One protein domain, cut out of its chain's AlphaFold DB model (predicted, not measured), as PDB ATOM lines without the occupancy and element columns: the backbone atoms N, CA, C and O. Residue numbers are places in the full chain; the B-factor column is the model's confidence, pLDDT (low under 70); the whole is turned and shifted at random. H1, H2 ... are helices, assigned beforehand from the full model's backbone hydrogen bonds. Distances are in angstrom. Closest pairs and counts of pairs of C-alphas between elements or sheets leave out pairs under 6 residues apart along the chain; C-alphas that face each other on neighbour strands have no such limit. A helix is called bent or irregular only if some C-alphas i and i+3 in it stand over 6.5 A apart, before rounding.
ATOM      1  N   ARG A  17      34.758  48.505 -31.178       92.75
ATOM      2  CA  ARG A  17      34.131  49.535 -30.334       92.75
ATOM      3  C   ARG A  17      32.657  49.227 -30.054       92.75
ATOM      4  O   ARG A  17      32.165  49.504 -28.963       92.75
ATOM      5  N   ASP A  18      31.948  48.653 -31.025       92.75
ATOM      6  CA  ASP A  18      30.547  48.257 -30.843       92.75
ATOM      7  C   ASP A  18      30.441  47.103 -29.822       92.75
ATOM      8  O   ASP A  18      29.558  47.110 -28.957       92.75
ATOM      9  N   TRP A  19      31.394  46.162 -29.857       93.50
ATOM     10  CA  TRP A  19      31.520  45.098 -28.856       93.50
ATOM     11  C   TRP A  19      31.900  45.623 -27.472       93.50
ATOM     12  O   TRP A  19      31.298  45.206 -26.485       93.50
ATOM     13  N   GLU A  20      32.837  46.568 -27.387       94.75
ATOM     14  CA  GLU A  20      33.230  47.202 -26.121       94.75
ATOM     15  C   GLU A  20      32.029  47.874 -25.433       94.75
ATOM     16  O   GLU A  20      31.814  47.677 -24.238       94.75
ATOM     17  N   GLN A  21      31.174  48.584 -26.178       91.69
ATOM     18  CA  GLN A  21      29.968  49.218 -25.619       91.69
ATOM     19  C   GLN A  21      28.908  48.218 -25.141       91.69
ATOM     20  O   GLN A  21      28.135  48.505 -24.222       91.69
ATOM     21  N   LEU A  22      28.794  47.062 -25.794       92.62
ATOM     22  CA  LEU A  22      27.933  45.973 -25.328       92.62
ATOM     23  C   LEU A  22      28.483  45.353 -24.048       92.62
ATOM     24  O   LEU A  22      27.758  45.261 -23.058       92.62
ATOM     25  N   ALA A  23      29.770  45.008 -24.056       93.00
ATOM     26  CA  ALA A  23      30.454  44.417 -22.917       93.00
ATOM     27  C   ALA A  23      30.389  45.326 -21.683       93.00
ATOM     28  O   ALA A  23      30.055  44.847 -20.605       93.00
ATOM     29  N   GLN A  24      30.607  46.636 -21.834       94.00
ATOM     30  CA  GLN A  24      30.491  47.598 -20.731       94.00
ATOM     31  C   GLN A  24      29.086  47.633 -20.123       94.00
ATOM     32  O   GLN A  24      28.944  47.660 -18.902       94.00
ATOM     33  N   ARG A  25      28.037  47.595 -20.953       91.25
ATOM     34  CA  ARG A  25      26.652  47.570 -20.462       91.25
ATOM     35  C   ARG A  25      26.347  46.289 -19.695       91.25
ATOM     36  O   ARG A  25      25.761  46.360 -18.619       91.25
ATOM     37  N   TRP A  26      26.757  45.138 -20.220       93.00
ATOM     38  CA  TRP A  26      26.571  43.864 -19.525       93.00
ATOM     39  C   TRP A  26      27.384  43.787 -18.240       93.00
ATOM     40  O   TRP A  26      26.866  43.327 -17.229       93.00
ATOM     41  N   HIS A  27      28.618  44.288 -18.257       95.31
ATOM     42  CA  HIS A  27      29.441  44.383 -17.063       95.31
ATOM     43  C   HIS A  27      28.753  45.239 -15.996       95.31
ATOM     44  O   HIS A  27      28.607  44.790 -14.867       95.31
ATOM     45  N   HIS A  28      28.216  46.407 -16.359       93.62
ATOM     46  CA  HIS A  28      27.470  47.242 -15.419       93.62
ATOM     47  C   HIS A  28      26.233  46.534 -14.838       93.62
ATOM     48  O   HIS A  28      26.015  46.577 -13.630       93.62
ATOM     49  N   GLN A  29      25.451  45.841 -15.675       91.69
ATOM     50  CA  GLN A  29      24.291  45.059 -15.223       91.69
ATOM     51  C   GLN A  29      24.692  43.918 -14.277       91.69
ATOM     52  O   GLN A  29      24.013  43.662 -13.282       91.69
ATOM     53  N   LEU A  30      25.802  43.239 -14.573       94.94
ATOM     54  CA  LEU A  30      26.340  42.178 -13.730       94.94
ATOM     55  C   LEU A  30      26.798  42.732 -12.378       94.94
ATOM     56  O   LEU A  30      26.412  42.198 -11.343       94.94
ATOM     57  N   GLU A  31      27.542  43.835 -12.384       95.62
ATOM     58  CA  GLU A  31      28.002  44.530 -11.180       95.62
ATOM     59  C   GLU A  31      26.837  44.983 -10.290       95.62
ATOM     60  O   GLU A  31      26.880  44.823  -9.071       95.62
ATOM     61  N   GLN A  32      25.757  45.503 -10.883       91.94
ATOM     62  CA  GLN A  32      24.538  45.830 -10.138       91.94
ATOM     63  C   GLN A  32      23.937  44.591  -9.463       91.94
ATOM     64  O   GLN A  32      23.545  44.649  -8.298       91.94
ATOM     65  N   ARG A  33      23.893  43.454 -10.164       91.56
ATOM     66  CA  ARG A  33      23.355  42.206  -9.608       91.56
ATOM     67  C   ARG A  33      24.248  41.623  -8.513       91.56
ATOM     68  O   ARG A  33      23.722  41.124  -7.523       91.56
ATOM     69  N   ILE A  34      25.568  41.716  -8.657       93.94
ATOM     70  CA  ILE A  34      26.525  41.316  -7.616       93.94
ATOM     71  C   ILE A  34      26.306  42.153  -6.356       93.94
ATOM     72  O   ILE A  34      26.136  41.580  -5.282       93.94
ATOM     73  N   ARG A  35      26.215  43.484  -6.486       92.38
ATOM     74  CA  ARG A  35      25.949  44.377  -5.347       92.38
ATOM     75  C   ARG A  35      24.648  44.034  -4.626       92.38
ATOM     76  O   ARG A  35      24.646  43.928  -3.404       92.38
ATOM     77  N   LYS A  36      23.566  43.783  -5.369       89.25
ATOM     78  CA  LYS A  36      22.290  43.316  -4.799       89.25
ATOM     79  C   LYS A  36      22.476  42.054  -3.956       89.25
ATOM     80  O   LYS A  36      22.027  41.993  -2.816       89.25
ATOM     81  N   LEU A  37      23.172  41.054  -4.495       91.69
ATOM     82  CA  LEU A  37      23.420  39.794  -3.787       91.69
ATOM     83  C   LEU A  37      24.319  39.972  -2.554       91.69
ATOM     84  O   LEU A  37      24.115  39.284  -1.557       91.69
ATOM     85  N   GLN A  38      25.278  40.898  -2.594       92.44
ATOM     86  CA  GLN A  38      26.104  41.241  -1.433       92.44
ATOM     87  C   GLN A  38      25.269  41.884  -0.317       92.44
ATOM     88  O   GLN A  38      25.332  41.417   0.818       92.44
ATOM     89  N   LEU A  39      24.413  42.859  -0.644       86.56
ATOM     90  CA  LEU A  39      23.493  43.486   0.319       86.56
ATOM     91  C   LEU A  39      22.509  42.475   0.922       86.56
ATOM     92  O   LEU A  39      22.224  42.504   2.122       86.56
ATOM     93  N   LEU A  40      22.009  41.549   0.100       87.62
ATOM     94  CA  LEU A  40      21.180  40.443   0.571       87.62
ATOM     95  C   LEU A  40      21.939  39.575   1.577       87.62
ATOM     96  O   LEU A  40      21.401  39.244   2.631       87.62
ATOM     97  N   ASN A  41      23.189  39.227   1.273       88.25
ATOM     98  CA  ASN A  41      24.022  38.427   2.163       88.25
ATOM     99  C   ASN A  41      24.282  39.134   3.505       88.25
ATOM    100  O   ASN A  41      24.195  38.502   4.558       88.25
ATOM    101  N   GLU A  42      24.550  40.441   3.489       84.69
ATOM    102  CA  GLU A  42      24.706  41.256   4.702       84.69
ATOM    103  C   GLU A  42      23.417  41.281   5.533       84.69
ATOM    104  O   GLU A  42      23.445  41.025   6.740       84.69
ATOM    105  N   SER A  43      22.273  41.492   4.878       80.31
ATOM    106  CA  SER A  43      20.956  41.517   5.526       80.31
ATOM    107  C   SER A  43      20.608  40.168   6.161       80.31
ATOM    108  O   SER A  43      20.169  40.118   7.312       80.31
ATOM    109  N   LEU A  44      20.862  39.061   5.454       81.12
ATOM    110  CA  LEU A  44      20.694  37.707   5.986       81.12
ATOM    111  C   LEU A  44      21.616  37.457   7.181       81.12
ATOM    112  O   LEU A  44      21.167  36.938   8.201       81.12
ATOM    113  N   THR A  45      22.881  37.874   7.091       77.38
ATOM    114  CA  THR A  45      23.843  37.732   8.192       77.38
ATOM    115  C   THR A  45      23.382  38.502   9.429       77.38
ATOM    116  O   THR A  45      23.458  37.966  10.531       77.38
ATOM    117  N   GLY A  46      22.828  39.709   9.270       73.62
ATOM    118  CA  GLY A  46      22.231  40.466  10.377       73.62
ATOM    119  C   GLY A  46      21.026  39.759  11.007       73.62
ATOM    120  O   GLY A  46      20.913  39.696  12.231       73.62
ATOM    121  N   CYS A  47      20.163  39.155  10.187       70.94
ATOM    122  CA  CYS A  47      18.992  38.410  10.664       70.94
ATOM    123  C   CYS A  47      19.376  37.138  11.437       70.94
ATOM    124  O   CYS A  47      18.749  36.819  12.449       70.94
ATOM    125  N   ILE A  48      20.421  36.437  10.986       70.12
ATOM    126  CA  ILE A  48      20.973  35.257  11.665       70.12
ATOM    127  C   ILE A  48      21.725  35.677  12.940       70.12
ATOM    128  O   ILE A  48      21.538  35.069  13.991       70.12
ATOM    129  N   GLY A  49      22.534  36.741  12.874       61.00
ATOM    130  CA  GLY A  49      23.370  37.243  13.972       61.00
ATOM    131  C   GLY A  49      22.596  37.899  15.121       61.00
ATOM    132  O   GLY A  49      23.026  37.804  16.267       61.00
ATOM    133  N   CYS A  50      21.424  38.488  14.850       62.50
ATOM    134  CA  CYS A  50      20.454  38.898  15.879       62.50
ATOM    135  C   CYS A  50      19.956  37.703  16.713       62.50
ATOM    136  O   CYS A  50      19.439  37.888  17.812       62.50
ATOM    137  N   GLY A  51      20.051  36.475  16.181       53.88
ATOM    138  CA  GLY A  51      19.529  35.256  16.806       53.88
ATOM    139  C   GLY A  51      18.001  35.203  16.896       53.88
ATOM    140  O   GLY A  51      17.444  34.212  17.354       53.88
ATOM    141  N   CYS A  52      17.319  36.261  16.456       59.22
ATOM    142  CA  CYS A  52      15.894  36.438  16.645       59.22
ATOM    143  C   CYS A  52      15.057  35.829  15.512       59.22
ATOM    144  O   CYS A  52      13.908  35.481  15.768       59.22
ATOM    145  N   LEU A  53      15.587  35.736  14.274       55.78
ATOM    146  CA  LEU A  53      14.784  35.464  13.062       55.78
ATOM    147  C   LEU A  53      13.438  36.214  13.110       55.78
ATOM    148  O   LEU A  53      12.393  35.690  12.729       55.78
ATOM    149  N   SER A  54      13.463  37.426  13.675       60.97
ATOM    150  CA  SER A  54      12.249  38.140  14.021       60.97
ATOM    151  C   SER A  54      11.572  38.541  12.726       60.97
ATOM    152  O   SER A  54      12.083  39.364  11.963       60.97
ATOM    153  N   MET A  55      10.407  37.948  12.489       60.75
ATOM    154  CA  MET A  55       9.544  38.277  11.360       60.75
ATOM    155  C   MET A  55       9.031  39.723  11.459       60.75
ATOM    156  O   MET A  55       8.526  40.255  10.482       60.75
ATOM    157  N   GLU A  56       9.182  40.388  12.611       61.59
ATOM    158  CA  GLU A  56       8.783  41.788  12.793       61.59
ATOM    159  C   GLU A  56       9.842  42.786  12.305       61.59
ATOM    160  O   GLU A  56       9.492  43.883  11.878       61.59
ATOM    161  N   THR A  57      11.132  42.437  12.362       64.69
ATOM    162  CA  THR A  57      12.233  43.372  12.051       64.69
ATOM    163  C   THR A  57      13.072  42.974  10.842       64.69
ATOM    164  O   THR A  57      13.906  43.763  10.402       64.69
ATOM    165  N   CYS A  58      12.868  41.780  10.280       73.19
ATOM    166  CA  CYS A  58      13.575  41.346   9.081       73.19
ATOM    167  C   CYS A  58      13.089  42.132   7.844       73.19
ATOM    168  O   CYS A  58      11.947  41.941   7.423       73.19
ATOM    169  N   PRO A  59      13.943  42.939   7.182       73.50
ATOM    170  CA  PRO A  59      13.547  43.697   5.990       73.50
ATOM    171  C   PRO A  59      13.264  42.806   4.768       73.50
ATOM    172  O   PRO A  59      12.758  43.288   3.762       73.50
ATOM    173  N   LEU A  60      13.597  41.511   4.842       79.69
ATOM    174  CA  LEU A  60      13.338  40.522   3.792       79.69
ATOM    175  C   LEU A  60      11.993  39.802   3.966       79.69
ATOM    176  O   LEU A  60      11.625  38.989   3.118       79.69
ATOM    177  N   TYR A  61      11.275  40.054   5.063       83.00
ATOM    178  CA  TYR A  61      10.009  39.390   5.331       83.00
ATOM    179  C   TYR A  61       8.864  40.021   4.526       83.00
ATOM    180  O   TYR A  61       8.654  41.230   4.553       83.00
ATOM    181  N   ASN A  62       8.106  39.179   3.823       86.06
ATOM    182  CA  ASN A  62       6.937  39.553   3.026       86.06
ATOM    183  C   ASN A  62       5.690  38.855   3.611       86.06
ATOM    184  O   ASN A  62       5.326  37.769   3.146       86.06
ATOM    185  N   PRO A  63       5.078  39.403   4.681       86.50
ATOM    186  CA  PRO A  63       3.941  38.769   5.342       86.50
ATOM    187  C   PRO A  63       2.777  38.600   4.375       86.50
ATOM    188  O   PRO A  63       2.367  39.555   3.725       86.50
ATOM    189  N   GLY A  64       2.225  37.388   4.303       89.50
ATOM    190  CA  GLY A  64       1.054  37.109   3.468       89.50
ATOM    191  C   GLY A  64       1.288  37.264   1.963       89.50
ATOM    192  O   GLY A  64       0.317  37.309   1.222       89.50
ATOM    193  N   ASP A  65       2.547  37.342   1.525       90.25
ATOM    194  CA  ASP A  65       2.930  37.530   0.123       90.25
ATOM    195  C   ASP A  65       2.315  38.776  -0.553       90.25
ATOM    196  O   ASP A  65       2.039  38.777  -1.749       90.25
ATOM    197  N   ILE A  66       2.132  39.870   0.198       92.81
ATOM    198  CA  ILE A  66       1.499  41.109  -0.301       92.81
ATOM    199  C   ILE A  66       2.165  41.671  -1.569       92.81
ATOM    200  O   ILE A  66       1.507  42.263  -2.421       92.81
ATOM    201  N   LEU A  67       3.479  41.481  -1.727       92.12
ATOM    202  CA  LEU A  67       4.204  41.938  -2.917       92.12
ATOM    203  C   LEU A  67       3.870  41.105  -4.166       92.12
ATOM    204  O   LEU A  67       3.940  41.634  -5.279       92.12
ATOM    205  N   GLY A  68       3.474  39.841  -3.986       94.31
ATOM    206  CA  GLY A  68       3.086  38.920  -5.053       94.31
ATOM    207  C   GLY A  68       1.768  39.284  -5.742       94.31
ATOM    208  O   GLY A  68       1.520  38.839  -6.860       94.31
ATOM    209  N   GLU A  69       0.944  40.142  -5.129       93.69
ATOM    210  CA  GLU A  69      -0.314  40.609  -5.727       93.69
ATOM    211  C   GLU A  69      -0.090  41.438  -7.000       93.69
ATOM    212  O   GLU A  69      -0.884  41.370  -7.936       93.69
ATOM    213  N   ASN A  70       0.997  42.218  -7.041       92.88
ATOM    214  CA  ASN A  70       1.259  43.188  -8.112       92.88
ATOM    215  C   ASN A  70       2.584  42.957  -8.845       92.88
ATOM    216  O   ASN A  70       2.805  43.534  -9.911       92.88
ATOM    217  N   HIS A  71       3.481  42.143  -8.290       92.56
ATOM    218  CA  HIS A  71       4.824  41.963  -8.821       92.56
ATOM    219  C   HIS A  71       5.245  40.496  -8.806       92.56
ATOM    220  O   HIS A  71       4.754  39.681  -8.034       92.56
ATOM    221  N   VAL A  72       6.206  40.167  -9.668       91.19
ATOM    222  CA  VAL A  72       6.811  38.836  -9.750       91.19
ATOM    223  C   VAL A  72       8.318  38.934  -9.563       91.19
ATOM    224  O   VAL A  72       8.954  39.878 -10.028       91.19
ATOM    225  N   GLY A  73       8.904  37.921  -8.925       89.25
ATOM    226  CA  GLY A  73      10.346  37.856  -8.707       89.25
ATOM    227  C   GLY A  73      10.809  38.576  -7.432       89.25
ATOM    228  O   GLY A  73      10.047  38.691  -6.475       89.25
ATOM    229  N   PRO A  74      12.086  38.993  -7.361       88.06
ATOM    230  CA  PRO A  74      12.721  39.411  -6.116       88.06
ATOM    231  C   PRO A  74      12.478  40.902  -5.813       88.06
ATOM    232  O   PRO A  74      13.410  41.700  -5.780       88.06
ATOM    233  N   VAL A  75      11.218  41.265  -5.555       89.19
ATOM    234  CA  VAL A  75      10.743  42.655  -5.377       89.19
ATOM    235  C   VAL A  75      11.550  43.433  -4.335       89.19
ATOM    236  O   VAL A  75      12.030  44.527  -4.614       89.19
ATOM    237  N   ILE A  76      11.756  42.847  -3.150       86.19
ATOM    238  CA  ILE A  76      12.515  43.480  -2.060       86.19
ATOM    239  C   ILE A  76      13.968  43.721  -2.485       86.19
ATOM    240  O   ILE A  76      14.499  44.810  -2.305       86.19
ATOM    241  N   LEU A  77      14.601  42.721  -3.107       84.12
ATOM    242  CA  LEU A  77      15.990  42.808  -3.558       84.12
ATOM    243  C   LEU A  77      16.185  43.875  -4.640       84.12
ATOM    244  O   LEU A  77      17.230  44.522  -4.694       84.12
ATOM    245  N   ASP A  78      15.202  44.026  -5.524       84.00
ATOM    246  CA  ASP A  78      15.258  45.013  -6.593       84.00
ATOM    247  C   ASP A  78      15.052  46.442  -6.069       84.00
ATOM    248  O   ASP A  78      15.739  47.342  -6.555       84.00
ATOM    249  N   ALA A  79      14.228  46.621  -5.030       76.94
ATOM    250  CA  ALA A  79      13.982  47.903  -4.362       76.94
ATOM    251  C   ALA A  79      15.134  48.378  -3.449       76.94
ATOM    252  O   ALA A  79      15.295  49.572  -3.235       76.94
ATOM    253  N   MET A  80      15.980  47.478  -2.931       68.12
ATOM    254  CA  MET A  80      17.109  47.821  -2.039       68.12
ATOM    255  C   MET A  80      18.229  48.658  -2.696       68.12
ATOM    256  O   MET A  80      19.212  48.986  -2.033       68.12
ATOM    257  N   THR A  81      18.140  48.960  -3.993       57.03
ATOM    258  CA  THR A  81      19.225  49.598  -4.767       57.03
ATOM    259  C   THR A  81      18.793  50.801  -5.607       57.03
ATOM    260  O   THR A  81      19.575  51.238  -6.454       57.03
TER     261      THR A  81
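AT A GLANCE: This is residues 17 to 81 of the 82 residues of a protein of Gammaproteobacteria bacterium LSUCC0112 (UniProt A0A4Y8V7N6). One long straight helix, H1, makes the longest axis, and its residues 17 to 31 stick out as a bare arm. After H1 the chain folds back through a long link and two short helices, H2 and H3, in a flat, loosely looped course beside the later part of H1, with H3 returning nearest to it. The printed part has 65 residues and three named helices in the order H1, H2, H3, no named strand, and the class is all helix. It is only just loose, close to extended, with a radius of gyration of the C-alphas of 16.0 A, and it is flat, spanning 52 by 30 by 12 A.

IN THESE COORDINATES: Find C-alpha 17 at (34.131, 49.535, -30.334); from there H1, residues 17 to 49, runs 47.2 A to C-alpha 49 at (23.370, 37.243, 13.972). Go on past residues 50 to 62 to H2, residues 63 to 69, 12.0 A long; it is irregular, with C-alphas 64 and 67 8.6 A apart. H3, residues 75 to 79, ends at C-alpha 79 at (13.982, 47.903, -4.362), 6.3 A from its first C-alpha.

HOW THE PARTS SIT: Look at residues 36 to 40 of H1, which alone only just touch H3, with 3 pairs of C-alphas within 8 A; the closest C-alphas, of Lys 36 and Leu 77, are 6.4 A apart. H2 and H3 are close but not clearly touching, their closest C-alphas, of Leu 67 and Val 75, being 7.0 A apart. H1 and H2 are apart. In H1 and H3 every O i to N i+4 pair is within hydrogen-bond range; in H2 it is 0 of 3, beside 2 of 4 O i to N i+3 pairs.

THE WHOLE: The two C-alphas farthest apart, of Arg 17 and Cys 52, are 52.1 A apart. The printed part has no cut. The link from H1 to H2 is long, and that from H2 to H3 is tight. Residues 68 to 73 stand free, as do residues 17 to 31. Expect low confidence, pLDDT under 70, at residues 49 to 57 and 80 to 81; the mean of the printed part is 83.4.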